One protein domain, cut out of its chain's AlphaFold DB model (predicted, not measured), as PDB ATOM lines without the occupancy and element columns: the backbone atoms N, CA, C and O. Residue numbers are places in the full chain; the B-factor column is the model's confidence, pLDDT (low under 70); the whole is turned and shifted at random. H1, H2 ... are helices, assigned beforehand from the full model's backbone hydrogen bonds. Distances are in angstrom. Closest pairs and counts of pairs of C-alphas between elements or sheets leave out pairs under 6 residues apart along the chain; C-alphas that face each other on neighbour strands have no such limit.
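AT A GLANCE: This is residues 91 to 162, 223 to 289 and 332 to 378 of the 449 residues of an uncharacterized protein of Lachnospiraceae bacterium A4 (UniProt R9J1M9). The printed part is a long, thin rod of five helices, a bundle in which the helices run mostly along the rod and overlap in stages. H3 and H5 run side by side in opposite directions through the middle, H1 and H4 pack beside the last part of H3 at one end, and H2 packs beside H5 and the first residues of H3 toward the other end, where residues 149 to 162 and 368 to 378 stick out. The printed part has 186 residues, with five named helices, H1 to H5 in chain order, and no named strand; the class is all helix. The whole is extended, with a radius of gyration of the C-alphas of 28.6 A and spans of 100 by 29 by 21 A.

IN THESE COORDINATES: H1, residues 93 to 116, begins at C-alpha 93 (2.404, -77.875, -26.792) and is 35.2 A long from first to last C-alpha. H2, residues 124 to 162, measures 56.7 A and ends at C-alpha 162 (21.293, 11.832, -64.118). H3, residues 223 to 267, is the longest helix by residues and measures 66.4 A. H4, residues 273 to 287, measures 21.4 A. H5, residues 332 to 375, measures 63.7 A and ends at C-alpha 375 (8.535, 7.318, -51.788).

HOW THE PARTS SIT: H3 is the hub and touches the other four helices. It touches H5 with residues 231 to 252 alone, at a shallow tilt of 29 degrees, opposite ways; the closest C-alphas, those of Ser 241 and Ala 342, are 4.7 A apart. H3 and H4 form a helical hairpin at 18 degrees, closest at the C-alphas of Asp 266 and Lys 276, 6.7 A apart. H1 touches H4, the same way, at a shallow tilt of 34 degrees, only just short of steep; the closest C-alphas, those of Tyr 97 and Ile 277, are 5.7 A apart. H1 touches H3 with residues 104 to 115 alone, closest at the C-alphas of Thr 111 and Val 252, 6.4 A apart. H2 touches H5 with residues 126 to 141 alone, the same way at 15 degrees; the closest C-alphas, those of Arg 130 and Thr 348, are 6.6 A apart. H2 is apart from H1 and H4. Every O i to N i+4 pair is within hydrogen-bond range in H2 and H4; the counts are 17 of 20 in H1, 40 of 41 in H3 and 39 of 40 in H5.

THE WHOLE: The two C-alphas farthest apart, those of Thr 92 and Ala 162, are 101.3 A apart. Residues 163 to 222 are cut out, with 28.8 A between C-alphas 162 and 223, and so are residues 290 to 331, with 8.8 A between C-alphas 289 and 332. Of the links that are printed whole, H3 to H4 is tight and H1 to H2 is short. The mean pLDDT of the printed part is 79.4; 44 residues are under 70, among them residues 223 to 231 and 357 to 378.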
ATOM      1  N   LEU A  91       7.871 -79.720 -21.468       83.12
ATOM      2  CA  LEU A  91       7.049 -78.593 -21.916       83.12
ATOM      3  C   LEU A  91       5.954 -79.110 -22.858       83.12
ATOM      4  O   LEU A  91       6.268 -79.726 -23.878       83.12
ATOM      5  N   THR A  92       4.686 -78.858 -22.535       89.69
ATOM      6  CA  THR A  92       3.565 -79.263 -23.402       89.69
ATOM      7  C   THR A  92       3.339 -78.267 -24.544       89.69
ATOM      8  O   THR A  92       3.660 -77.080 -24.424       89.69
ATOM      9  N   ASP A  93       2.766 -78.740 -25.659       89.75
ATOM     10  CA  ASP A  93       2.404 -77.875 -26.792       89.75
ATOM     11  C   ASP A  93       1.392 -76.800 -26.340       89.75
ATOM     12  O   ASP A  93       1.480 -75.650 -26.766       89.75
ATOM     13  N   GLU A  94       0.476 -77.134 -25.426       90.81
ATOM     14  CA  GLU A  94      -0.501 -76.209 -24.843       90.81
ATOM     15  C   GLU A  94       0.150 -75.084 -24.023       90.81
ATOM     16  O   GLU A  94      -0.194 -73.916 -24.200       90.81
ATOM     17  N   GLU A  95       1.127 -75.396 -23.169       91.19
ATOM     18  CA  GLU A  95       1.838 -74.380 -22.377       91.19
ATOM     19  C   GLU A  95       2.662 -73.438 -23.258       91.19
ATOM     20  O   GLU A  95       2.699 -72.225 -23.032       91.19
ATOM     21  N   LEU A  96       3.320 -73.988 -24.280       93.88
ATOM     22  CA  LEU A  96       4.060 -73.192 -25.252       93.88
ATOM     23  C   LEU A  96       3.119 -72.288 -26.056       93.88
ATOM     24  O   LEU A  96       3.434 -71.126 -26.312       93.88
ATOM     25  N   TYR A  97       1.962 -72.822 -26.441       93.50
ATOM     26  CA  TYR A  97       0.925 -72.095 -27.151       93.50
ATOM     27  C   TYR A  97       0.410 -70.893 -26.348       93.50
ATOM     28  O   TYR A  97       0.341 -69.789 -26.891       93.50
ATOM     29  N   GLU A  98       0.095 -71.072 -25.062       93.50
ATOM     30  CA  GLU A  98      -0.361 -69.982 -24.189       93.50
ATOM     31  C   GLU A  98       0.692 -68.873 -24.045       93.50
ATOM     32  O   GLU A  98       0.372 -67.684 -24.168       93.50
ATOM     33  N   GLU A  99       1.959 -69.245 -23.844       94.62
ATOM     34  CA  GLU A  99       3.067 -68.292 -23.745       94.62
ATOM     35  C   GLU A  99       3.277 -67.527 -25.062       94.62
ATOM     36  O   GLU A  99       3.408 -66.300 -25.058       94.62
ATOM     37  N   LEU A 100       3.250 -68.221 -26.204       95.06
ATOM     38  CA  LEU A 100       3.335 -67.592 -27.522       95.06
ATOM     39  C   LEU A 100       2.188 -66.616 -27.760       95.06
ATOM     40  O   LEU A 100       2.413 -65.520 -28.268       95.06
ATOM     41  N   TRP A 101       0.975 -66.963 -27.343       94.38
ATOM     42  CA  TRP A 101      -0.176 -66.073 -27.447       94.38
ATOM     43  C   TRP A 101       0.001 -64.791 -26.633       94.38
ATOM     44  O   TRP A 101      -0.281 -63.690 -27.121       94.38
ATOM     45  N   ALA A 102       0.499 -64.919 -25.400       95.12
ATOM     46  CA  ALA A 102       0.812 -63.775 -24.556       95.12
ATOM     47  C   ALA A 102       1.867 -62.871 -25.214       95.12
ATOM     48  O   ALA A 102       1.726 -61.644 -25.209       95.12
ATOM     49  N   GLN A 103       2.881 -63.460 -25.851       95.00
ATOM     50  CA  GLN A 103       3.909 -62.720 -26.578       95.00
ATOM     51  C   GLN A 103       3.389 -62.073 -27.867       95.00
ATOM     52  O   GLN A 103       3.687 -60.906 -28.109       95.00
ATOM     53  N   VAL A 104       2.555 -62.753 -28.657       95.12
ATOM     54  CA  VAL A 104       1.893 -62.171 -29.841       95.12
ATOM     55  C   VAL A 104       1.094 -60.933 -29.449       95.12
ATOM     56  O   VAL A 104       1.170 -59.906 -30.126       95.12
ATOM     57  N   LYS A 105       0.355 -61.001 -28.336       95.12
ATOM     58  CA  LYS A 105      -0.371 -59.847 -27.805       95.12
ATOM     59  C   LYS A 105       0.590 -58.729 -27.401       95.12
ATOM     60  O   LYS A 105       0.462 -57.625 -27.912       95.12
ATOM     61  N   MET A 106       1.566 -59.023 -26.542       94.88
ATOM     62  CA  MET A 106       2.511 -58.032 -26.018       94.88
ATOM     63  C   MET A 106       3.283 -57.307 -27.127       94.88
ATOM     64  O   MET A 106       3.374 -56.081 -27.119       94.88
ATOM     65  N   TRP A 107       3.864 -58.054 -28.064       95.06
ATOM     66  CA  TRP A 107       4.678 -57.480 -29.132       95.06
ATOM     67  C   TRP A 107       3.819 -56.814 -30.196       95.06
ATOM     68  O   TRP A 107       4.186 -55.747 -30.670       95.06
ATOM     69  N   GLY A 108       2.648 -57.377 -30.495       93.00
ATOM     70  CA  GLY A 108       1.679 -56.748 -31.381       93.00
ATOM     71  C   GLY A 108       1.149 -55.416 -30.847       93.00
ATOM     72  O   GLY A 108       0.976 -54.492 -31.632       93.00
ATOM     73  N   ASP A 109       0.899 -55.305 -29.538       94.69
ATOM     74  CA  ASP A 109       0.488 -54.048 -28.899       94.69
ATOM     75  C   ASP A 109       1.627 -53.017 -28.980       94.69
ATOM     76  O   ASP A 109       1.422 -51.919 -29.488       94.69
ATOM     77  N   LYS A 110       2.863 -53.410 -28.635       94.38
ATOM     78  CA  LYS A 110       4.043 -52.535 -28.770       94.38
ATOM     79  C   LYS A 110       4.288 -52.055 -30.201       94.38
ATOM     80  O   LYS A 110       4.740 -50.934 -30.392       94.38
ATOM     81  N   THR A 111       4.038 -52.891 -31.212       92.31
ATOM     82  CA  THR A 111       4.155 -52.456 -32.611       92.31
ATOM     83  C   THR A 111       3.057 -51.460 -32.976       92.31
ATOM     84  O   THR A 111       3.343 -50.497 -33.677       92.31
ATOM     85  N   ALA A 112       1.823 -51.652 -32.501       92.25
ATOM     86  CA  ALA A 112       0.732 -50.707 -32.746       92.25
ATOM     87  C   ALA A 112       1.003 -49.339 -32.093       92.25
ATOM     88  O   ALA A 112       0.748 -48.302 -32.708       92.25
ATOM     89  N   ASP A 113       1.605 -49.331 -30.899       93.75
ATOM     90  CA  ASP A 113       1.974 -48.107 -30.178       93.75
ATOM     91  C   ASP A 113       2.935 -47.210 -30.980       93.75
ATOM     92  O   ASP A 113       2.875 -45.989 -30.845       93.75
ATOM     93  N   ILE A 114       3.747 -47.775 -31.889       92.19
ATOM     94  CA  ILE A 114       4.637 -47.008 -32.782       92.19
ATOM     95  C   ILE A 114       3.857 -45.947 -33.567       92.19
ATOM     96  O   ILE A 114       4.350 -44.836 -33.747       92.19
ATOM     97  N   LEU A 115       2.630 -46.237 -34.014       88.75
ATOM     98  CA  LEU A 115       1.827 -45.282 -34.792       88.75
ATOM     99  C   LEU A 115       1.491 -44.014 -34.002       88.75
ATOM    100  O   LEU A 115       1.319 -42.943 -34.591       88.75
ATOM    101  N   HIS A 116       1.406 -44.143 -32.683       88.00
ATOM    102  CA  HIS A 116       1.044 -43.076 -31.760       88.00
ATOM    103  C   HIS A 116       2.249 -42.498 -31.015       88.00
ATOM    104  O   HIS A 116       2.086 -41.536 -30.264       88.00
ATOM    105  N   ASP A 117       3.446 -43.042 -31.242       86.12
ATOM    106  CA  ASP A 117       4.678 -42.497 -30.698       86.12
ATOM    107  C   ASP A 117       5.193 -41.329 -31.560       86.12
ATOM    108  O   ASP A 117       5.301 -41.417 -32.791       86.12
ATOM    109  N   TYR A 118       5.497 -40.223 -30.880       85.56
ATOM    110  CA  TYR A 118       6.044 -38.983 -31.438       85.56
ATOM    111  C   TYR A 118       7.454 -38.678 -30.917       85.56
ATOM    112  O   TYR A 118       7.985 -37.584 -31.154       85.56
ATOM    113  N   ASN A 119       8.062 -39.628 -30.206       88.50
ATOM    114  CA  ASN A 119       9.467 -39.572 -29.855       88.50
ATOM    115  C   ASN A 119      10.317 -39.412 -31.120       88.50
ATOM    116  O   ASN A 119      10.022 -39.942 -32.191       88.50
ATOM    117  N   HIS A 120      11.375 -38.625 -30.995       88.88
ATOM    118  CA  HIS A 120      12.315 -38.334 -32.066       88.88
ATOM    119  C   HIS A 120      13.722 -38.373 -31.496       88.88
ATOM    120  O   HIS A 120      13.942 -38.123 -30.307       88.88
ATOM    121  N   ARG A 121      14.685 -38.685 -32.356       87.69
ATOM    122  CA  ARG A 121      16.072 -38.856 -31.943       87.69
ATOM    123  C   ARG A 121      16.996 -38.114 -32.883       87.69
ATOM    124  O   ARG A 121      17.123 -38.469 -34.050       87.69
ATOM    125  N   GLU A 122      17.697 -37.118 -32.354       84.00
ATOM    126  CA  GLU A 122      18.753 -36.418 -33.080       84.00
ATOM    127  C   GLU A 122      20.092 -37.142 -32.914       84.00
ATOM    128  O   GLU A 122      20.584 -37.356 -31.804       84.00
ATOM    129  N   THR A 123      20.701 -37.537 -34.031       82.12
ATOM    130  CA  THR A 123      22.075 -38.040 -34.046       82.12
ATOM    131  C   THR A 123      23.042 -36.869 -34.177       82.12
ATOM    132  O   THR A 123      22.698 -35.803 -34.686       82.12
ATOM    133  N   LYS A 124      24.299 -37.068 -33.762       83.19
ATOM    134  CA  LYS A 124      25.352 -36.053 -33.943       83.19
ATOM    135  C   LYS A 124      25.537 -35.653 -35.411       83.19
ATOM    136  O   LYS A 124      25.878 -34.508 -35.681       83.19
ATOM    137  N   GLU A 125      25.321 -36.590 -36.334       80.44
ATOM    138  CA  GLU A 125      25.372 -36.342 -37.777       80.44
ATOM    139  C   GLU A 125      24.234 -35.412 -38.209       80.44
ATOM    140  O   GLU A 125      24.519 -34.353 -38.757       80.44
ATOM    141  N   MET A 126      22.981 -35.718 -37.843       77.44
ATOM    142  CA  MET A 126      21.831 -34.855 -38.151       77.44
ATOM    143  C   MET A 126      21.970 -33.452 -37.544       77.44
ATOM    144  O   MET A 126      21.693 -32.458 -38.213       77.44
ATOM    145  N   ALA A 127      22.464 -33.354 -36.307       79.94
ATOM    146  CA  ALA A 127      22.741 -32.065 -35.674       79.94
ATOM    147  C   ALA A 127      23.825 -31.273 -36.427       79.94
ATOM    148  O   ALA A 127      23.693 -30.065 -36.632       79.94
ATOM    149  N   GLY A 128      24.893 -31.951 -36.862       76.81
ATOM    150  CA  GLY A 128      25.968 -31.351 -37.653       76.81
ATOM    151  C   GLY A 128      25.493 -30.869 -39.024       76.81
ATOM    152  O   GLY A 128      25.843 -29.765 -39.439       76.81
ATOM    153  N   GLU A 129      24.654 -31.654 -39.700       80.31
ATOM    154  CA  GLU A 129      24.033 -31.280 -40.974       80.31
ATOM    155  C   GLU A 129      23.109 -30.069 -40.819       80.31
ATOM    156  O   GLU A 129      23.216 -29.120 -41.599       80.31
ATOM    157  N   ARG A 130      22.270 -30.040 -39.771       80.12
ATOM    158  CA  ARG A 130      21.425 -28.880 -39.450       80.12
ATOM    159  C   ARG A 130      22.269 -27.626 -39.210       80.12
ATOM    160  O   ARG A 130      21.992 -26.585 -39.799       80.12
ATOM    161  N   ALA A 131      23.321 -27.717 -38.398       80.62
ATOM    162  CA  ALA A 131      24.208 -26.585 -38.119       80.62
ATOM    163  C   ALA A 131      24.946 -26.085 -39.376       80.62
ATOM    164  O   ALA A 131      25.092 -24.875 -39.583       80.62
ATOM    165  N   ALA A 132      25.386 -26.999 -40.243       82.50
ATOM    166  CA  ALA A 132      26.007 -26.653 -41.516       82.50
ATOM    167  C   ALA A 132      25.015 -25.957 -42.462       82.50
ATOM    168  O   ALA A 132      25.371 -24.949 -43.074       82.50
ATOM    169  N   ALA A 133      23.776 -26.451 -42.545       80.69
ATOM    170  CA  ALA A 133      22.713 -25.831 -43.330       80.69
ATOM    171  C   ALA A 133      22.390 -24.417 -42.820       80.69
ATOM    172  O   ALA A 133      22.382 -23.482 -43.616       80.69
ATOM    173  N   LEU A 134      22.248 -24.225 -41.504       79.88
ATOM    174  CA  LEU A 134      22.054 -22.900 -40.900       79.88
ATOM    175  C   LEU A 134      23.216 -21.944 -41.211       79.88
ATOM    176  O   LEU A 134      23.004 -20.797 -41.590       79.88
ATOM    177  N   THR A 135      24.459 -22.428 -41.138       80.75
ATOM    178  CA  THR A 135      25.640 -21.620 -41.491       80.75
ATOM    179  C   THR A 135      25.624 -21.204 -42.967       80.75
ATOM    180  O   THR A 135      26.057 -20.104 -43.311       80.75
ATOM    181  N   GLN A 136      25.153 -22.076 -43.865       77.56
ATOM    182  CA  GLN A 136      24.986 -21.728 -45.278       77.56
ATOM    183  C   GLN A 136      23.908 -20.657 -45.464       77.56
ATOM    184  O   GLN A 136      24.137 -19.734 -46.240       77.56
ATOM    185  N   MET A 137      22.801 -20.726 -44.719       74.44
ATOM    186  CA  MET A 137      21.736 -19.712 -44.752       74.44
ATOM    187  C   MET A 137      22.246 -18.339 -44.342       74.44
ATOM    188  O   MET A 137      22.074 -17.389 -45.096       74.44
ATOM    189  N   MET A 138      22.964 -18.257 -43.219       75.31
ATOM    190  CA  MET A 138      23.558 -16.998 -42.757       75.31
ATOM    191  C   MET A 138      24.476 -16.377 -43.820       75.31
ATOM    192  O   MET A 138      24.422 -15.180 -44.082       75.31
ATOM    193  N   LYS A 139      25.287 -17.196 -44.504       77.19
ATOM    194  CA  LYS A 139      26.150 -16.715 -45.596       77.19
ATOM    195  C   LYS A 139      25.357 -16.222 -46.805       77.19
ATOM    196  O   LYS A 139      25.793 -15.284 -47.466       77.19
ATOM    197  N   LEU A 140      24.234 -16.862 -47.140       71.56
ATOM    198  CA  LEU A 140      23.360 -16.376 -48.211       71.56
ATOM    199  C   LEU A 140      22.724 -15.043 -47.843       71.56
ATOM    200  O   LEU A 140      22.704 -14.151 -48.684       71.56
ATOM    201  N   GLU A 141      22.284 -14.891 -46.600       69.88
ATOM    202  CA  GLU A 141      21.713 -13.647 -46.098       69.88
ATOM    203  C   GLU A 141      22.740 -12.502 -46.140       69.88
ATOM    204  O   GLU A 141      22.444 -11.410 -46.624       69.88
ATOM    205  N   GLU A 142      23.977 -12.740 -45.695       74.31
ATOM    206  CA  GLU A 142      25.067 -11.760 -45.799       74.31
ATOM    207  C   GLU A 142      25.330 -11.348 -47.253       74.31
ATOM    208  O   GLU A 142      25.487 -10.159 -47.549       74.31
ATOM    209  N   LEU A 143      25.336 -12.317 -48.175       71.38
ATOM    210  CA  LEU A 143      25.497 -12.046 -49.601       71.38
ATOM    211  C   LEU A 143      24.329 -11.223 -50.150       71.38
ATOM    212  O   LEU A 143      24.586 -10.213 -50.802       71.38
ATOM    213  N   GLN A 144      23.082 -11.575 -49.831       65.75
ATOM    214  CA  GLN A 144      21.897 -10.801 -50.217       65.75
ATOM    215  C   GLN A 144      21.955  -9.367 -49.669       65.75
ATOM    216  O   GLN A 144      21.763  -8.413 -50.419       65.75
ATOM    217  N   LYS A 145      22.303  -9.176 -48.389       72.00
ATOM    218  CA  LYS A 145      22.484  -7.838 -47.795       72.00
ATOM    219  C   LYS A 145      23.565  -7.034 -48.516       72.00
ATOM    220  O   LYS A 145      23.387  -5.838 -48.763       72.00
ATOM    221  N   SER A 146      24.685  -7.675 -48.858       70.94
ATOM    222  CA  SER A 146      25.776  -7.032 -49.596       70.94
ATOM    223  C   SER A 146      25.364  -6.640 -51.018       70.94
ATOM    224  O   SER A 146      25.745  -5.571 -51.492       70.94
ATOM    225  N   GLU A 147      24.542  -7.468 -51.661       66.12
ATOM    226  CA  GLU A 147      24.044  -7.269 -53.015       66.12
ATOM    227  C   GLU A 147      23.021  -6.134 -53.071       66.12
ATOM    228  O   GLU A 147      23.198  -5.205 -53.855       66.12
ATOM    229  N   ILE A 148      22.050  -6.116 -52.153       62.97
ATOM    230  CA  ILE A 148      21.122  -4.988 -51.967       62.97
ATOM    231  C   ILE A 148      21.904  -3.696 -51.709       62.97
ATOM    232  O   ILE A 148      21.634  -2.667 -52.321       62.97
ATOM    233  N   SER A 149      22.924  -3.743 -50.846       69.69
ATOM    234  CA  SER A 149      23.767  -2.573 -50.570       69.69
ATOM    235  C   SER A 149      24.557  -2.116 -51.799       69.69
ATOM    236  O   SER A 149      24.884  -0.937 -51.918       69.69
ATOM    237  N   LYS A 150      24.933  -3.033 -52.695       73.19
ATOM    238  CA  LYS A 150      25.608  -2.696 -53.950       73.19
ATOM    239  C   LYS A 150      24.626  -2.047 -54.926       73.19
ATOM    240  O   LYS A 150      24.926  -0.953 -55.387       73.19
ATOM    241  N   MET A 151      23.452  -2.644 -55.136       64.56
ATOM    242  CA  MET A 151      22.395  -2.066 -55.975       64.56
ATOM    243  C   MET A 151      21.985  -0.671 -55.498       64.56
ATOM    244  O   MET A 151      21.892   0.237 -56.307       64.56
ATOM    245  N   GLN A 152      21.844  -0.456 -54.184       68.38
ATOM    246  CA  GLN A 152      21.555   0.874 -53.631       68.38
ATOM    247  C   GLN A 152      22.647   1.901 -53.958       68.38
ATOM    248  O   GLN A 152      22.333   3.045 -54.265       68.38
ATOM    249  N   ARG A 153      23.929   1.513 -53.915       71.81
ATOM    250  CA  ARG A 153      25.032   2.417 -54.284       71.81
ATOM    251  C   ARG A 153      25.086   2.689 -55.781       71.81
ATOM    252  O   ARG A 153      25.417   3.805 -56.160       71.81
ATOM    253  N   ASP A 154      24.828   1.682 -56.605       70.06
ATOM    254  CA  ASP A 154      24.846   1.837 -58.058       70.06
ATOM    255  C   ASP A 154      23.652   2.706 -58.504       70.06
ATOM    256  O   ASP A 154      23.873   3.715 -59.160       70.06
ATOM    257  N   ALA A 155      22.448   2.484 -57.964       66.44
ATOM    258  CA  ALA A 155      21.293   3.364 -58.168       66.44
ATOM    259  C   ALA A 155      21.538   4.812 -57.692       66.44
ATOM    260  O   ALA A 155      21.150   5.766 -58.363       66.44
ATOM    261  N   GLN A 156      22.222   5.007 -56.555       66.62
ATOM    262  CA  GLN A 156      22.626   6.346 -56.102       66.62
ATOM    263  C   GLN A 156      23.601   7.020 -57.071       66.62
ATOM    264  O   GLN A 156      23.497   8.225 -57.291       66.62
ATOM    265  N   LYS A 157      24.553   6.277 -57.649       73.81
ATOM    266  CA  LYS A 157      25.463   6.826 -58.665       73.81
ATOM    267  C   LYS A 157      24.706   7.199 -59.928       73.81
ATOM    268  O   LYS A 157      24.924   8.302 -60.414       73.81
ATOM    269  N   ASP A 158      23.811   6.335 -60.396       69.31
ATOM    270  CA  ASP A 158      23.001   6.581 -61.590       69.31
ATOM    271  C   ASP A 158      22.127   7.832 -61.406       69.31
ATOM    272  O   ASP A 158      22.075   8.700 -62.279       69.31
ATOM    273  N   MET A 159      21.543   8.005 -60.216       64.75
ATOM    274  CA  MET A 159      20.815   9.218 -59.832       64.75
ATOM    275  C   MET A 159      21.709  10.468 -59.831       64.75
ATOM    276  O   MET A 159      21.298  11.514 -60.331       64.75
ATOM    277  N   VAL A 160      22.933  10.386 -59.294       69.19
ATOM    278  CA  VAL A 160      23.891  11.509 -59.314       69.19
ATOM    279  C   VAL A 160      24.293  11.851 -60.747       69.19
ATOM    280  O   VAL A 160      24.312  13.027 -61.100       69.19
ATOM    281  N   THR A 161      24.561  10.858 -61.596       70.56
ATOM    282  CA  THR A 161      24.888  11.096 -63.007       70.56
ATOM    283  C   THR A 161      23.720  11.704 -63.773       70.56
ATOM    284  O   THR A 161      23.932  12.655 -64.520       70.56
ATOM    285  N   ALA A 162      22.492  11.242 -63.532       66.19
ATOM    286  CA  ALA A 162      21.293  11.832 -64.118       66.19
ATOM    287  C   ALA A 162      21.088  13.276 -63.633       66.19
ATOM    288  O   ALA A 162      20.757  14.158 -64.420       66.19
ATOM    289  N   ALA A 223      22.423 -15.426 -56.299       55.72
ATOM    290  CA  ALA A 223      21.722 -15.465 -55.015       55.72
ATOM    291  C   ALA A 223      20.411 -16.257 -55.122       55.72
ATOM    292  O   ALA A 223      20.229 -17.220 -54.375       55.72
ATOM    293  N   VAL A 224      19.590 -15.966 -56.139       55.81
ATOM    294  CA  VAL A 224      18.336 -16.691 -56.420       55.81
ATOM    295  C   VAL A 224      18.590 -18.184 -56.635       55.81
ATOM    296  O   VAL A 224      17.888 -19.029 -56.085       55.81
ATOM    297  N   LYS A 225      19.640 -18.557 -57.380       58.94
ATOM    298  CA  LYS A 225      19.984 -19.971 -57.604       58.94
ATOM    299  C   LYS A 225      20.389 -20.694 -56.317       58.94
ATOM    300  O   LYS A 225      20.080 -21.877 -56.168       58.94
ATOM    301  N   ARG A 226      21.090 -20.022 -55.398       62.53
ATOM    302  CA  ARG A 226      21.465 -20.618 -54.105       62.53
ATOM    303  C   ARG A 226      20.259 -20.742 -53.176       62.53
ATOM    304  O   ARG A 226      20.097 -21.797 -52.574       62.53
ATOM    305  N   GLU A 227      19.400 -19.729 -53.124       64.75
ATOM    306  CA  GLU A 227      18.150 -19.742 -52.356       64.75
ATOM    307  C   GLU A 227      17.194 -20.843 -52.841       64.75
ATOM    308  O   GLU A 227      16.733 -21.664 -52.050       64.75
ATOM    309  N   MET A 228      17.015 -20.975 -54.158       63.84
ATOM    310  CA  MET A 228      16.275 -22.089 -54.759       63.84
ATOM    311  C   MET A 228      16.890 -23.452 -54.424       63.84
ATOM    312  O   MET A 228      16.165 -24.419 -54.191       63.84
ATOM    313  N   GLY A 229      18.222 -23.543 -54.363       66.94
ATOM    314  CA  GLY A 229      18.923 -24.748 -53.922       66.94
ATOM    315  C   GLY A 229      18.622 -25.115 -52.464       66.94
ATOM    316  O   GLY A 229      18.451 -26.292 -52.161       66.94
ATOM    317  N   MET A 230      18.504 -24.123 -51.579       69.62
ATOM    318  CA  MET A 230      18.161 -24.322 -50.167       69.62
ATOM    319  C   MET A 230      16.698 -24.713 -49.961       69.62
ATOM    320  O   MET A 230      16.400 -25.656 -49.233       69.62
ATOM    321  N   LEU A 231      15.776 -24.037 -50.645       69.88
ATOM    322  CA  LEU A 231      14.365 -24.416 -50.638       69.88
ATOM    323  C   LEU A 231      14.177 -25.841 -51.166       69.88
ATOM    324  O   LEU A 231      13.404 -26.616 -50.604       69.88
ATOM    325  N   TYR A 232      14.923 -26.218 -52.206       70.50
ATOM    326  CA  TYR A 232      14.918 -27.579 -52.729       70.50
ATOM    327  C   TYR A 232      15.388 -28.604 -51.692       70.50
ATOM    328  O   TYR A 232      14.725 -29.625 -51.520       70.50
ATOM    329  N   THR A 233      16.486 -28.351 -50.968       72.12
ATOM    330  CA  THR A 233      16.963 -29.287 -49.935       72.12
ATOM    331  C   THR A 233      15.981 -29.406 -48.771       72.12
ATOM    332  O   THR A 233      15.682 -30.527 -48.365       72.12
ATOM    333  N   MET A 234      15.413 -28.296 -48.289       74.06
ATOM    334  CA  MET A 234      14.378 -28.308 -47.243       74.06
ATOM    335  C   MET A 234      13.140 -29.097 -47.685       74.06
ATOM    336  O   MET A 234      12.654 -29.956 -46.949       74.06
ATOM    337  N   ASN A 235      12.655 -28.857 -48.908       73.75
ATOM    338  CA  ASN A 235      11.513 -29.579 -49.471       73.75
ATOM    339  C   ASN A 235      11.809 -31.073 -49.643       73.75
ATOM    340  O   ASN A 235      10.929 -31.900 -49.417       73.75
ATOM    341  N   MET A 236      13.041 -31.433 -50.013       75.31
ATOM    342  CA  MET A 236      13.446 -32.832 -50.124       75.31
ATOM    343  C   MET A 236      13.494 -33.539 -48.771       75.31
ATOM    344  O   MET A 236      13.046 -34.680 -48.696       75.31
ATOM    345  N   MET A 237      13.967 -32.886 -47.704       75.62
ATOM    346  CA  MET A 237      13.920 -33.449 -46.345       75.62
ATOM    347  C   MET A 237      12.474 -33.644 -45.862       75.62
ATOM    348  O   MET A 237      12.132 -34.684 -45.301       75.62
ATOM    349  N   ASP A 238      11.597 -32.675 -46.125       76.88
ATOM    350  CA  ASP A 238      10.171 -32.742 -45.772       76.88
ATOM    351  C   ASP A 238       9.455 -33.880 -46.534       76.88
ATOM    352  O   ASP A 238       8.739 -34.700 -45.952       76.88
ATOM    353  N   ALA A 239       9.719 -34.016 -47.838       76.88
ATOM    354  CA  ALA A 239       9.176 -35.096 -48.660       76.88
ATOM    355  C   ALA A 239       9.734 -36.477 -48.265       76.88
ATOM    356  O   ALA A 239       8.976 -37.444 -48.156       76.88
ATOM    357  N   SER A 240      11.045 -36.566 -48.025       81.25
ATOM    358  CA  SER A 240      11.751 -37.770 -47.565       81.25
ATOM    359  C   SER A 240      11.192 -38.265 -46.232       81.25
ATOM    360  O   SER A 240      10.789 -39.425 -46.124       81.25
ATOM    361  N   SER A 241      11.089 -37.380 -45.238       83.56
ATOM    362  CA  SER A 241      10.553 -37.718 -43.918       83.56
ATOM    363  C   SER A 241       9.092 -38.153 -43.991       83.56
ATOM    364  O   SER A 241       8.727 -39.184 -43.427       83.56
ATOM    365  N   THR A 242       8.262 -37.437 -44.755       83.75
ATOM    366  CA  THR A 242       6.853 -37.797 -44.975       83.75
ATOM    367  C   THR A 242       6.718 -39.179 -45.613       83.75
ATOM    368  O   THR A 242       5.916 -39.997 -45.159       83.75
ATOM    369  N   TYR A 243       7.532 -39.474 -46.631       86.44
ATOM    370  CA  TYR A 243       7.556 -40.785 -47.273       86.44
ATOM    371  C   TYR A 243       7.978 -41.892 -46.299       86.44
ATOM    372  O   TYR A 243       7.323 -42.932 -46.237       86.44
ATOM    373  N   ARG A 244       9.038 -41.670 -45.511       82.81
ATOM    374  CA  ARG A 244       9.529 -42.641 -44.522       82.81
ATOM    375  C   ARG A 244       8.500 -42.932 -43.433       82.81
ATOM    376  O   ARG A 244       8.254 -44.097 -43.139       82.81
ATOM    377  N   ILE A 245       7.833 -41.906 -42.903       87.88
ATOM    378  CA  ILE A 245       6.740 -42.078 -41.932       87.88
ATOM    379  C   ILE A 245       5.603 -42.905 -42.551       87.88
ATOM    380  O   ILE A 245       5.135 -43.858 -41.936       87.88
ATOM    381  N   ALA A 246       5.197 -42.607 -43.788       86.12
ATOM    382  CA  ALA A 246       4.136 -43.355 -44.462       86.12
ATOM    383  C   ALA A 246       4.519 -44.824 -44.745       86.12
ATOM    384  O   ALA A 246       3.693 -45.726 -44.597       86.12
ATOM    385  N   ALA A 247       5.770 -45.080 -45.140       85.62
ATOM    386  CA  ALA A 247       6.288 -46.432 -45.349       85.62
ATOM    387  C   ALA A 247       6.345 -47.228 -44.033       85.62
ATOM    388  O   ALA A 247       5.959 -48.401 -43.996       85.62
ATOM    389  N   ASN A 248       6.764 -46.577 -42.948       92.12
ATOM    390  CA  ASN A 248       6.758 -47.130 -41.599       92.12
ATOM    391  C   ASN A 248       5.327 -47.479 -41.143       92.12
ATOM    392  O   ASN A 248       5.073 -48.620 -40.758       92.12
ATOM    393  N   ASP A 249       4.365 -46.563 -41.313       88.56
ATOM    394  CA  ASP A 249       2.945 -46.796 -41.007       88.56
ATOM    395  C   ASP A 249       2.384 -48.004 -41.771       88.56
ATOM    396  O   ASP A 249       1.622 -48.810 -41.229       88.56
ATOM    397  N   HIS A 250       2.747 -48.145 -43.050       88.75
ATOM    398  CA  HIS A 250       2.328 -49.282 -43.864       88.75
ATOM    399  C   HIS A 250       2.924 -50.600 -43.346       88.75
ATOM    400  O   HIS A 250       2.225 -51.615 -43.302       88.75
ATOM    401  N   SER A 251       4.191 -50.595 -42.928       89.38
ATOM    402  CA  SER A 251       4.849 -51.765 -42.335       89.38
ATOM    403  C   SER A 251       4.189 -52.182 -41.017       89.38
ATOM    404  O   SER A 251       3.862 -53.359 -40.851       89.38
ATOM    405  N   VAL A 252       3.885 -51.227 -40.129       88.38
ATOM    406  CA  VAL A 252       3.166 -51.489 -38.869       88.38
ATOM    407  C   VAL A 252       1.776 -52.079 -39.134       88.38
ATOM    408  O   VAL A 252       1.421 -53.112 -38.568       88.38
ATOM    409  N   LYS A 253       1.009 -51.510 -40.073       89.25
ATOM    410  CA  LYS A 253      -0.301 -52.060 -40.479       89.25
ATOM    411  C   LYS A 253      -0.195 -53.465 -41.083       89.25
ATOM    412  O   LYS A 253      -1.113 -54.278 -40.930       89.25
ATOM    413  N   GLY A 254       0.908 -53.767 -41.767       86.62
ATOM    414  CA  GLY A 254       1.226 -55.111 -42.249       86.62
ATOM    415  C   GLY A 254       1.339 -56.116 -41.100       86.62
ATOM    416  O   GLY A 254       0.676 -57.153 -41.130       86.62
ATOM    417  N   ILE A 255       2.083 -55.759 -40.051       89.56
ATOM    418  CA  ILE A 255       2.242 -56.572 -38.834       89.56
ATOM    419  C   ILE A 255       0.901 -56.740 -38.105       89.56
ATOM    420  O   ILE A 255       0.536 -57.848 -37.714       89.56
ATOM    421  N   GLU A 256       0.101 -55.679 -37.976       90.25
ATOM    422  CA  GLU A 256      -1.247 -55.792 -37.400       90.25
ATOM    423  C   GLU A 256      -2.151 -56.742 -38.196       90.25
ATOM    424  O   GLU A 256      -2.999 -57.438 -37.631       90.25
ATOM    425  N   THR A 257      -1.996 -56.769 -39.519       89.19
ATOM    426  CA  THR A 257      -2.743 -57.680 -40.389       89.19
ATOM    427  C   THR A 257      -2.305 -59.126 -40.168       89.19
ATOM    428  O   THR A 257      -3.160 -60.010 -40.082       89.19
ATOM    429  N   GLU A 258      -1.005 -59.373 -40.006       90.25
ATOM    430  CA  GLU A 258      -0.464 -60.685 -39.635       90.25
ATOM    431  C   GLU A 258      -1.006 -61.149 -38.276       90.25
ATOM    432  O   GLU A 258      -1.565 -62.242 -38.176       90.25
ATOM    433  N   ARG A 259      -0.995 -60.273 -37.264       91.81
ATOM    434  CA  ARG A 259      -1.605 -60.534 -35.952       91.81
ATOM    435  C   ARG A 259      -3.093 -60.883 -36.064       91.81
ATOM    436  O   ARG A 259      -3.559 -61.852 -35.466       91.81
ATOM    437  N   LYS A 260      -3.861 -60.129 -36.858       90.25
ATOM    438  CA  LYS A 260      -5.283 -60.427 -37.124       90.25
ATOM    439  C   LYS A 260      -5.460 -61.787 -37.802       90.25
ATOM    440  O   LYS A 260      -6.430 -62.483 -37.508       90.25
ATOM    441  N   ASN A 261      -4.546 -62.181 -38.686       87.81
ATOM    442  CA  ASN A 261      -4.574 -63.499 -39.318       87.81
ATOM    443  C   ASN A 261      -4.281 -64.620 -38.314       87.81
ATOM    444  O   ASN A 261      -4.981 -65.627 -38.354       87.81
ATOM    445  N   ILE A 262      -3.361 -64.422 -37.365       89.69
ATOM    446  CA  ILE A 262      -3.132 -65.359 -36.250       89.69
ATOM    447  C   ILE A 262      -4.408 -65.526 -35.416       89.69
ATOM    448  O   ILE A 262      -4.841 -66.649 -35.176       89.69
ATOM    449  N   HIS A 263      -5.085 -64.430 -35.056       89.19
ATOM    450  CA  HIS A 263      -6.363 -64.497 -34.331       89.19
ATOM    451  C   HIS A 263      -7.469 -65.233 -35.103       89.19
ATOM    452  O   HIS A 263      -8.337 -65.861 -34.498       89.19
ATOM    453  N   ARG A 264      -7.474 -65.152 -36.439       87.25
ATOM    454  CA  ARG A 264      -8.415 -65.906 -37.284       87.25
ATOM    455  C   ARG A 264      -8.043 -67.384 -37.369       87.25
ATOM    456  O   ARG A 264      -8.935 -68.218 -37.269       87.25
ATOM    457  N   ALA A 265      -6.758 -67.690 -37.545       84.69
ATOM    458  CA  ALA A 265      -6.245 -69.057 -37.599       84.69
ATOM    459  C   ALA A 265      -6.486 -69.795 -36.279       84.69
ATOM    460  O   ALA A 265      -6.820 -70.975 -36.288       84.69
ATOM    461  N   ASP A 266      -6.409 -69.087 -35.152       83.88
ATOM    462  CA  ASP A 266      -6.756 -69.655 -33.857       83.88
ATOM    463  C   ASP A 266      -8.227 -70.119 -33.787       83.88
ATOM    464  O   ASP A 266      -8.523 -71.241 -33.381       83.88
ATOM    465  N   LYS A 267      -9.162 -69.300 -34.272       86.00
ATOM    466  CA  LYS A 267     -10.597 -69.638 -34.264       86.00
ATOM    467  C   LYS A 267     -10.992 -70.702 -35.289       86.00
ATOM    468  O   LYS A 267     -12.125 -71.173 -35.261       86.00
ATOM    469  N   ALA A 268     -10.112 -71.030 -36.228       81.56
ATOM    470  CA  ALA A 268     -10.410 -71.960 -37.302       81.56
ATOM    471  C   ALA A 268     -10.080 -73.403 -36.890       81.56
ATOM    472  O   ALA A 268      -8.954 -73.718 -36.515       81.56
ATOM    473  N   GLU A 269     -11.053 -74.302 -37.051       80.31
ATOM    474  CA  GLU A 269     -10.924 -75.735 -36.726       80.31
ATOM    475  C   GLU A 269      -9.928 -76.481 -37.630       80.31
ATOM    476  O   GLU A 269      -9.479 -77.579 -37.308       80.31
ATOM    477  N   ASN A 270      -9.565 -75.883 -38.767       83.31
ATOM    478  CA  ASN A 270      -8.678 -76.494 -39.754       83.31
ATOM    479  C   ASN A 270      -7.192 -76.454 -39.362       83.31
ATOM    480  O   ASN A 270      -6.407 -77.142 -40.010       83.31
ATOM    481  N   PHE A 271      -6.806 -75.664 -38.353       81.31
ATOM    482  CA  PHE A 271      -5.415 -75.548 -37.909       81.31
ATOM    483  C   PHE A 271      -5.170 -76.358 -36.641       81.31
ATOM    484  O   PHE A 271      -5.835 -76.159 -35.621       81.31
ATOM    485  N   ASN A 272      -4.170 -77.233 -36.684       89.12
ATOM    486  CA  ASN A 272      -3.720 -77.938 -35.488       89.12
ATOM    487  C   ASN A 272      -2.846 -77.029 -34.600       89.12
ATOM    488  O   ASN A 272      -2.337 -75.998 -35.043       89.12
ATOM    489  N   ILE A 273      -2.640 -77.421 -33.338       87.38
ATOM    490  CA  ILE A 273      -1.885 -76.608 -32.371       87.38
ATOM    491  C   ILE A 273      -0.444 -76.322 -32.822       87.38
ATOM    492  O   ILE A 273       0.041 -75.212 -32.636       87.38
ATOM    493  N   LYS A 274       0.212 -77.263 -33.510       89.50
ATOM    494  CA  LYS A 274       1.590 -77.098 -34.001       89.50
ATOM    495  C   LYS A 274       1.690 -76.065 -35.118       89.50
ATOM    496  O   LYS A 274       2.643 -75.294 -35.153       89.50
ATOM    497  N   GLU A 275       0.706 -76.018 -36.010       88.88
ATOM    498  CA  GLU A 275       0.611 -74.994 -37.058       88.88
ATOM    499  C   GLU A 275       0.375 -73.607 -36.455       88.88
ATOM    500  O   GLU A 275       0.988 -72.633 -36.891       88.88
ATOM    501  N   LYS A 276      -0.463 -73.522 -35.413       89.19
ATOM    502  CA  LYS A 276      -0.685 -72.270 -34.681       89.19
ATOM    503  C   LYS A 276       0.585 -71.808 -33.959       89.19
ATOM    504  O   LYS A 276       0.960 -70.648 -34.103       89.19
ATOM    505  N   ILE A 277       1.269 -72.713 -33.251       91.56
ATOM    506  CA  ILE A 277       2.566 -72.459 -32.599       91.56
ATOM    507  C   ILE A 277       3.575 -71.939 -33.622       91.56
ATOM    508  O   ILE A 277       4.183 -70.902 -33.390       91.56
ATOM    509  N   ALA A 278       3.716 -72.595 -34.777       90.88
ATOM    510  CA  ALA A 278       4.650 -72.162 -35.815       90.88
ATOM    511  C   ALA A 278       4.356 -70.731 -36.304       90.88
ATOM    512  O   ALA A 278       5.265 -69.906 -36.352       90.88
ATOM    513  N   ALA A 279       3.089 -70.413 -36.591       89.50
ATOM    514  CA  ALA A 279       2.693 -69.072 -37.025       89.50
ATOM    515  C   ALA A 279       2.964 -67.995 -35.957       89.50
ATOM    516  O   ALA A 279       3.422 -66.899 -36.280       89.50
ATOM    517  N   MET A 280       2.707 -68.297 -34.681       94.25
ATOM    518  CA  MET A 280       2.979 -67.371 -33.576       94.25
ATOM    519  C   MET A 280       4.478 -67.198 -33.327       94.25
ATOM    520  O   MET A 280       4.931 -66.079 -33.095       94.25
ATOM    521  N   SER A 281       5.254 -68.279 -33.411       93.25
ATOM    522  CA  SER A 281       6.709 -68.245 -33.267       93.25
ATOM    523  C   SER A 281       7.363 -67.414 -34.363       93.25
ATOM    524  O   SER A 281       8.220 -66.589 -34.056       93.25
ATOM    525  N   ASP A 282       6.929 -67.566 -35.617       91.12
ATOM    526  CA  ASP A 282       7.418 -66.747 -36.731       91.12
ATOM    527  C   ASP A 282       7.108 -65.259 -36.510       91.12
ATOM    528  O   ASP A 282       7.985 -64.411 -36.690       91.12
ATOM    529  N   PHE A 283       5.895 -64.938 -36.050       93.75
ATOM    530  CA  PHE A 283       5.498 -63.568 -35.722       93.75
ATOM    531  C   PHE A 283       6.372 -62.962 -34.618       93.75
ATOM    532  O   PHE A 283       6.943 -61.886 -34.793       93.75
ATOM    533  N   VAL A 284       6.538 -63.663 -33.492       94.81
ATOM    534  CA  VAL A 284       7.374 -63.189 -32.376       94.81
ATOM    535  C   VAL A 284       8.837 -63.048 -32.805       94.81
ATOM    536  O   VAL A 284       9.474 -62.034 -32.506       94.81
ATOM    537  N   ALA A 285       9.366 -64.025 -33.545       91.81
ATOM    538  CA  ALA A 285      10.738 -64.002 -34.036       91.81
ATOM    539  C   ALA A 285      10.988 -62.831 -34.998       91.81
ATOM    540  O   ALA A 285      12.053 -62.211 -34.971       91.81
ATOM    541  N   ASN A 286      10.005 -62.473 -35.825       92.12
ATOM    542  CA  ASN A 286      10.121 -61.314 -36.705       92.12
ATOM    543  C   ASN A 286      10.253 -60.002 -35.911       92.12
ATOM    544  O   ASN A 286      11.066 -59.154 -36.278       92.12
ATOM    545  N   LEU A 287       9.509 -59.843 -34.813       92.69
ATOM    546  CA  LEU A 287       9.430 -58.573 -34.084       92.69
ATOM    547  C   LEU A 287      10.582 -58.336 -33.110       92.69
ATOM    548  O   LEU A 287      11.104 -57.225 -33.035       92.69
ATOM    549  N   VAL A 288      10.965 -59.357 -32.350       92.19
ATOM    550  CA  VAL A 288      11.858 -59.203 -31.192       92.19
ATOM    551  C   VAL A 288      13.292 -59.577 -31.567       92.19
ATOM    552  O   VAL A 288      13.555 -60.074 -32.660       92.19
ATOM    553  N   ASN A 289      14.249 -59.332 -30.672       91.25
ATOM    554  CA  ASN A 289      15.591 -59.900 -30.761       91.25
ATOM    555  C   ASN A 289      15.889 -60.872 -29.613       91.25
ATOM    556  O   ASN A 289      15.264 -60.845 -28.551       91.25
ATOM    557  N   LEU A 332      10.658 -54.743 -34.710       92.19
ATOM    558  CA  LEU A 332      10.068 -53.731 -33.831       92.19
ATOM    559  C   LEU A 332      11.051 -52.579 -33.586       92.19
ATOM    560  O   LEU A 332      10.680 -51.422 -33.724       92.19
ATOM    561  N   HIS A 333      12.300 -52.904 -33.251       92.62
ATOM    562  CA  HIS A 333      13.328 -51.900 -32.995       92.62
ATOM    563  C   HIS A 333      13.654 -51.097 -34.254       92.62
ATOM    564  O   HIS A 333      13.712 -49.874 -34.185       92.62
ATOM    565  N   ASP A 334      13.812 -51.784 -35.388       91.75
ATOM    566  CA  ASP A 334      14.132 -51.151 -36.666       91.75
ATOM    567  C   ASP A 334      13.029 -50.157 -37.073       91.75
ATOM    568  O   ASP A 334      13.324 -49.037 -37.486       91.75
ATOM    569  N   LEU A 335      11.755 -50.530 -36.891       92.12
ATOM    570  CA  LEU A 335      10.613 -49.653 -37.162       92.12
ATOM    571  C   LEU A 335      10.543 -48.466 -36.196       92.12
ATOM    572  O   LEU A 335      10.221 -47.360 -36.629       92.12
ATOM    573  N   THR A 336      10.826 -48.669 -34.908       93.38
ATOM    574  CA  THR A 336      10.875 -47.573 -33.931       93.38
ATOM    575  C   THR A 336      11.982 -46.581 -34.282       93.38
ATOM    576  O   THR A 336      11.718 -45.386 -34.391       93.38
ATOM    577  N   GLU A 337      13.202 -47.061 -34.525       92.12
ATOM    578  CA  GLU A 337      14.352 -46.206 -34.827       92.12
ATOM    579  C   GLU A 337      14.178 -45.467 -36.166       92.12
ATOM    580  O   GLU A 337      14.431 -44.263 -36.251       92.12
ATOM    581  N   GLU A 338      13.665 -46.141 -37.204       90.00
ATOM    582  CA  GLU A 338      13.338 -45.496 -38.480       90.00
ATOM    583  C   GLU A 338      12.320 -44.360 -38.298       90.00
ATOM    584  O   GLU A 338      12.492 -43.280 -38.874       90.00
ATOM    585  N   ARG A 339      11.281 -44.577 -37.480       91.31
ATOM    586  CA  ARG A 339      10.262 -43.559 -37.205       91.31
ATOM    587  C   ARG A 339      10.837 -42.374 -36.440       91.31
ATOM    588  O   ARG A 339      10.601 -41.237 -36.847       91.31
ATOM    589  N   GLU A 340      11.603 -42.619 -35.378       93.06
ATOM    590  CA  GLU A 340      12.252 -41.566 -34.588       93.06
ATOM    591  C   GLU A 340      13.148 -40.674 -35.462       93.06
ATOM    592  O   GLU A 340      13.138 -39.448 -35.324       93.06
ATOM    593  N   PHE A 341      13.898 -41.273 -36.394       90.38
ATOM    594  CA  PHE A 341      14.745 -40.534 -37.330       90.38
ATOM    595  C   PHE A 341      13.947 -39.776 -38.389       90.38
ATOM    596  O   PHE A 341      14.282 -38.632 -38.697       90.38
ATOM    597  N   ALA A 342      12.884 -40.366 -38.937       89.19
ATOM    598  CA  ALA A 342      12.030 -39.675 -39.899       89.19
ATOM    599  C   ALA A 342      11.311 -38.475 -39.255       89.19
ATOM    600  O   ALA A 342      11.221 -37.403 -39.854       89.19
ATOM    601  N   LEU A 343      10.856 -38.615 -38.005       91.62
ATOM    602  CA  LEU A 343      10.288 -37.507 -37.236       91.62
ATOM    603  C   LEU A 343      11.324 -36.408 -36.975       91.62
ATOM    604  O   LEU A 343      11.001 -35.231 -37.149       91.62
ATOM    605  N   GLN A 344      12.562 -36.776 -36.629       90.44
ATOM    606  CA  GLN A 344      13.647 -35.810 -36.456       90.44
ATOM    607  C   GLN A 344      13.961 -35.051 -37.749       90.44
ATOM    608  O   GLN A 344      14.119 -33.835 -37.717       90.44
ATOM    609  N   GLU A 345      14.037 -35.736 -38.890       86.81
ATOM    610  CA  GLU A 345      14.273 -35.090 -40.186       86.81
ATOM    611  C   GLU A 345      13.174 -34.069 -40.504       86.81
ATOM    612  O   GLU A 345      13.472 -32.957 -40.940       86.81
ATOM    613  N   ARG A 346      11.910 -34.404 -40.216       88.94
ATOM    614  CA  ARG A 346      10.784 -33.480 -40.394       88.94
ATOM    615  C   ARG A 346      10.898 -32.248 -39.493       88.94
ATOM    616  O   ARG A 346      10.605 -31.137 -39.934       88.94
ATOM    617  N   ILE A 347      11.321 -32.429 -38.239       88.06
ATOM    618  CA  ILE A 347      11.588 -31.320 -37.308       88.06
ATOM    619  C   ILE A 347      12.716 -30.442 -37.856       88.06
ATOM    620  O   ILE A 347      12.532 -29.237 -37.979       88.06
ATOM    621  N   THR A 348      13.831 -31.037 -38.281       85.62
ATOM    622  CA  THR A 348      14.963 -30.310 -38.872       85.62
ATOM    623  C   THR A 348      14.553 -29.520 -40.115       85.62
ATOM    624  O   THR A 348      14.899 -28.347 -40.234       85.62
ATOM    625  N   ALA A 349      13.782 -30.116 -41.028       85.38
ATOM    626  CA  ALA A 349      13.284 -29.429 -42.220       85.38
ATOM    627  C   ALA A 349      12.410 -28.220 -41.852       85.38
ATOM    628  O   ALA A 349      12.540 -27.146 -42.442       85.38
ATOM    629  N   ARG A 350      11.547 -28.378 -40.839       86.12
ATOM    630  CA  ARG A 350      10.719 -27.292 -40.308       86.12
ATOM    631  C   ARG A 350      11.564 -26.191 -39.668       86.12
ATOM    632  O   ARG A 350      11.312 -25.029 -39.965       86.12
ATOM    633  N   ASP A 351      12.542 -26.536 -38.837       84.94
ATOM    634  CA  ASP A 351      13.446 -25.575 -38.191       84.94
ATOM    635  C   ASP A 351      14.205 -24.749 -39.236       84.94
ATOM    636  O   ASP A 351      14.246 -23.523 -39.152       84.94
ATOM    637  N   LEU A 352      14.746 -25.409 -40.266       82.94
ATOM    638  CA  LEU A 352      15.435 -24.748 -41.375       82.94
ATOM    639  C   LEU A 352      14.492 -23.839 -42.169       82.94
ATOM    640  O   LEU A 352      14.862 -22.719 -42.510       82.94
ATOM    641  N   ARG A 353      13.253 -24.272 -42.422       82.75
ATOM    642  CA  ARG A 353      12.249 -23.435 -43.093       82.75
ATOM    643  C   ARG A 353      11.859 -22.224 -42.238       82.75
ATOM    644  O   ARG A 353      11.700 -21.138 -42.785       82.75
ATOM    645  N   ILE A 354      11.723 -22.385 -40.919       79.19
ATOM    646  CA  ILE A 354      11.449 -21.274 -39.993       79.19
ATOM    647  C   ILE A 354      12.608 -20.281 -39.997       79.19
ATOM    648  O   ILE A 354      12.351 -19.091 -40.123       79.19
ATOM    649  N   ALA A 355      13.855 -20.748 -39.907       75.69
ATOM    650  CA  ALA A 355      15.025 -19.878 -40.007       75.69
ATOM    651  C   ALA A 355      15.022 -19.111 -41.340       75.69
ATOM    652  O   ALA A 355      15.200 -17.901 -41.369       75.69
ATOM    653  N   HIS A 356      14.693 -19.796 -42.439       73.56
ATOM    654  CA  HIS A 356      14.705 -19.199 -43.770       73.56
ATOM    655  C   HIS A 356      13.645 -18.105 -43.920       73.56
ATOM    656  O   HIS A 356      13.931 -17.024 -44.424       73.56
ATOM    657  N   LEU A 357      12.423 -18.379 -43.458       69.38
ATOM    658  CA  LEU A 357      11.316 -17.427 -43.509       69.38
ATOM    659  C   LEU A 357      11.492 -16.284 -42.505       69.38
ATOM    660  O   LEU A 357      11.189 -15.140 -42.832       69.38
ATOM    661  N   GLY A 358      11.977 -16.577 -41.297       60.91
ATOM    662  CA  GLY A 358      12.247 -15.581 -40.263       60.91
ATOM    663  C   GLY A 358      13.234 -14.523 -40.745       60.91
ATOM    664  O   GLY A 358      12.932 -13.335 -40.662       60.91
ATOM    665  N   ASP A 359      14.349 -14.947 -41.338       54.09
ATOM    666  CA  ASP A 359      15.388 -14.036 -41.831       54.09
ATOM    667  C   ASP A 359      14.936 -13.259 -43.090       54.09
ATOM    668  O   ASP A 359      15.194 -12.056 -43.211       54.09
ATOM    669  N   ASN A 360      14.163 -13.886 -43.987       54.78
ATOM    670  CA  ASN A 360      13.633 -13.226 -45.191       54.78
ATOM    671  C   ASN A 360      12.522 -12.198 -44.895       54.78
ATOM    672  O   ASN A 360      12.449 -11.159 -45.553       54.78
ATOM    673  N   HIS A 361      11.657 -12.431 -43.901       50.41
ATOM    674  CA  HIS A 361      10.582 -11.486 -43.577       50.41
ATOM    675  C   HIS A 361      11.101 -10.178 -42.968       50.41
ATOM    676  O   HIS A 361      10.554  -9.119 -43.274       50.41
ATOM    677  N   PHE A 362      12.170 -10.207 -42.163       46.19
ATOM    678  CA  PHE A 362      12.757  -8.974 -41.625       46.19
ATOM    679  C   PHE A 362      13.552  -8.193 -42.674       46.19
ATOM    680  O   PHE A 362      13.493  -6.963 -42.677       46.19
ATOM    681  N   SER A 363      14.255  -8.871 -43.585       51.00
ATOM    682  CA  SER A 363      15.014  -8.209 -44.651       51.00
ATOM    683  C   SER A 363      14.095  -7.580 -45.707       51.00
ATOM    684  O   SER A 363      14.283  -6.409 -46.044       51.00
ATOM    685  N   MET A 364      13.041  -8.283 -46.144       48.16
ATOM    686  CA  MET A 364      12.026  -7.725 -47.046       48.16
ATOM    687  C   MET A 364      11.209  -6.614 -46.386       48.16
ATOM    688  O   MET A 364      11.003  -5.581 -47.011       48.16
ATOM    689  N   ALA A 365      10.781  -6.767 -45.127       41.38
ATOM    690  CA  ALA A 365      10.049  -5.705 -44.433       41.38
ATOM    691  C   ALA A 365      10.921  -4.458 -44.211       41.38
ATOM    692  O   ALA A 365      10.431  -3.335 -44.311       41.38
ATOM    693  N   ALA A 366      12.222  -4.627 -43.951       50.78
ATOM    694  CA  ALA A 366      13.162  -3.512 -43.874       50.78
ATOM    695  C   ALA A 366      13.393  -2.847 -45.242       50.78
ATOM    696  O   ALA A 366      13.520  -1.622 -45.298       50.78
ATOM    697  N   HIS A 367      13.420  -3.624 -46.330       52.75
ATOM    698  CA  HIS A 367      13.512  -3.103 -47.696       52.75
ATOM    699  C   HIS A 367      12.255  -2.325 -48.087       52.75
ATOM    700  O   HIS A 367      12.355  -1.158 -48.441       52.75
ATOM    701  N   GLN A 368      11.075  -2.920 -47.907       46.03
ATOM    702  CA  GLN A 368       9.785  -2.284 -48.173       46.03
ATOM    703  C   GLN A 368       9.595  -1.025 -47.329       46.03
ATOM    704  O   GLN A 368       9.094  -0.022 -47.823       46.03
ATOM    705  N   LYS A 369      10.040  -1.030 -46.066       46.12
ATOM    706  CA  LYS A 369      10.037   0.175 -45.234       46.12
ATOM    707  C   LYS A 369      10.953   1.262 -45.801       46.12
ATOM    708  O   LYS A 369      10.550   2.416 -45.798       46.12
ATOM    709  N   LYS A 370      12.154   0.917 -46.282       57.62
ATOM    710  CA  LYS A 370      13.064   1.877 -46.931       57.62
ATOM    711  C   LYS A 370      12.508   2.409 -48.252       57.62
ATOM    712  O   LYS A 370      12.615   3.602 -48.482       57.62
ATOM    713  N   GLU A 371      11.911   1.560 -49.086       52.34
ATOM    714  CA  GLU A 371      11.268   1.973 -50.343       52.34
ATOM    715  C   GLU A 371      10.067   2.879 -50.087       52.34
ATOM    716  O   GLU A 371       9.954   3.928 -50.706       52.34
ATOM    717  N   LEU A 372       9.206   2.528 -49.128       49.69
ATOM    718  CA  LEU A 372       8.104   3.396 -48.722       49.69
ATOM    719  C   LEU A 372       8.632   4.724 -48.182       49.69
ATOM    720  O   LEU A 372       8.100   5.766 -48.528       49.69
ATOM    721  N   GLN A 373       9.694   4.709 -47.381       53.78
ATOM    722  CA  GLN A 373      10.290   5.932 -46.852       53.78
ATOM    723  C   GLN A 373      10.890   6.811 -47.965       53.78
ATOM    724  O   GLN A 373      10.636   8.005 -47.957       53.78
ATOM    725  N   ALA A 374      11.543   6.221 -48.972       52.31
ATOM    726  CA  ALA A 374      12.027   6.936 -50.157       52.31
ATOM    727  C   ALA A 374      10.888   7.491 -51.039       52.31
ATOM    728  O   ALA A 374      11.034   8.545 -51.643       52.31
ATOM    729  N   LEU A 375       9.732   6.818 -51.094       48.66
ATOM    730  CA  LEU A 375       8.535   7.318 -51.788       48.66
ATOM    731  C   LEU A 375       7.861   8.496 -51.059       48.66
ATOM    732  O   LEU A 375       7.099   9.233 -51.682       48.66
ATOM    733  N   PHE A 376       8.110   8.656 -49.755       49.62
ATOM    734  CA  PHE A 376       7.574   9.742 -48.924       49.62
ATOM    735  C   PHE A 376       8.600  10.843 -48.619       49.62
ATOM    736  O   PHE A 376       8.252  11.802 -47.929       49.62
ATOM    737  N   ASP A 377       9.832  10.743 -49.123       49.69
ATOM    738  CA  ASP A 377      10.796  11.841 -49.076       49.69
ATOM    739  C   ASP A 377      10.323  12.926 -50.074       49.69
ATOM    740  O   ASP A 377      10.559  12.861 -51.280       49.69
ATOM    741  N   GLU A 378       9.567  13.906 -49.560       46.09
ATOM    742  CA  GLU A 378       8.850  14.967 -50.298       46.09
ATOM    743  C   GLU A 378       9.728  15.800 -51.261       46.09
ATOM    744  O   GLU A 378       9.203  16.448 -52.173       46.09
TER     745      GLU A 378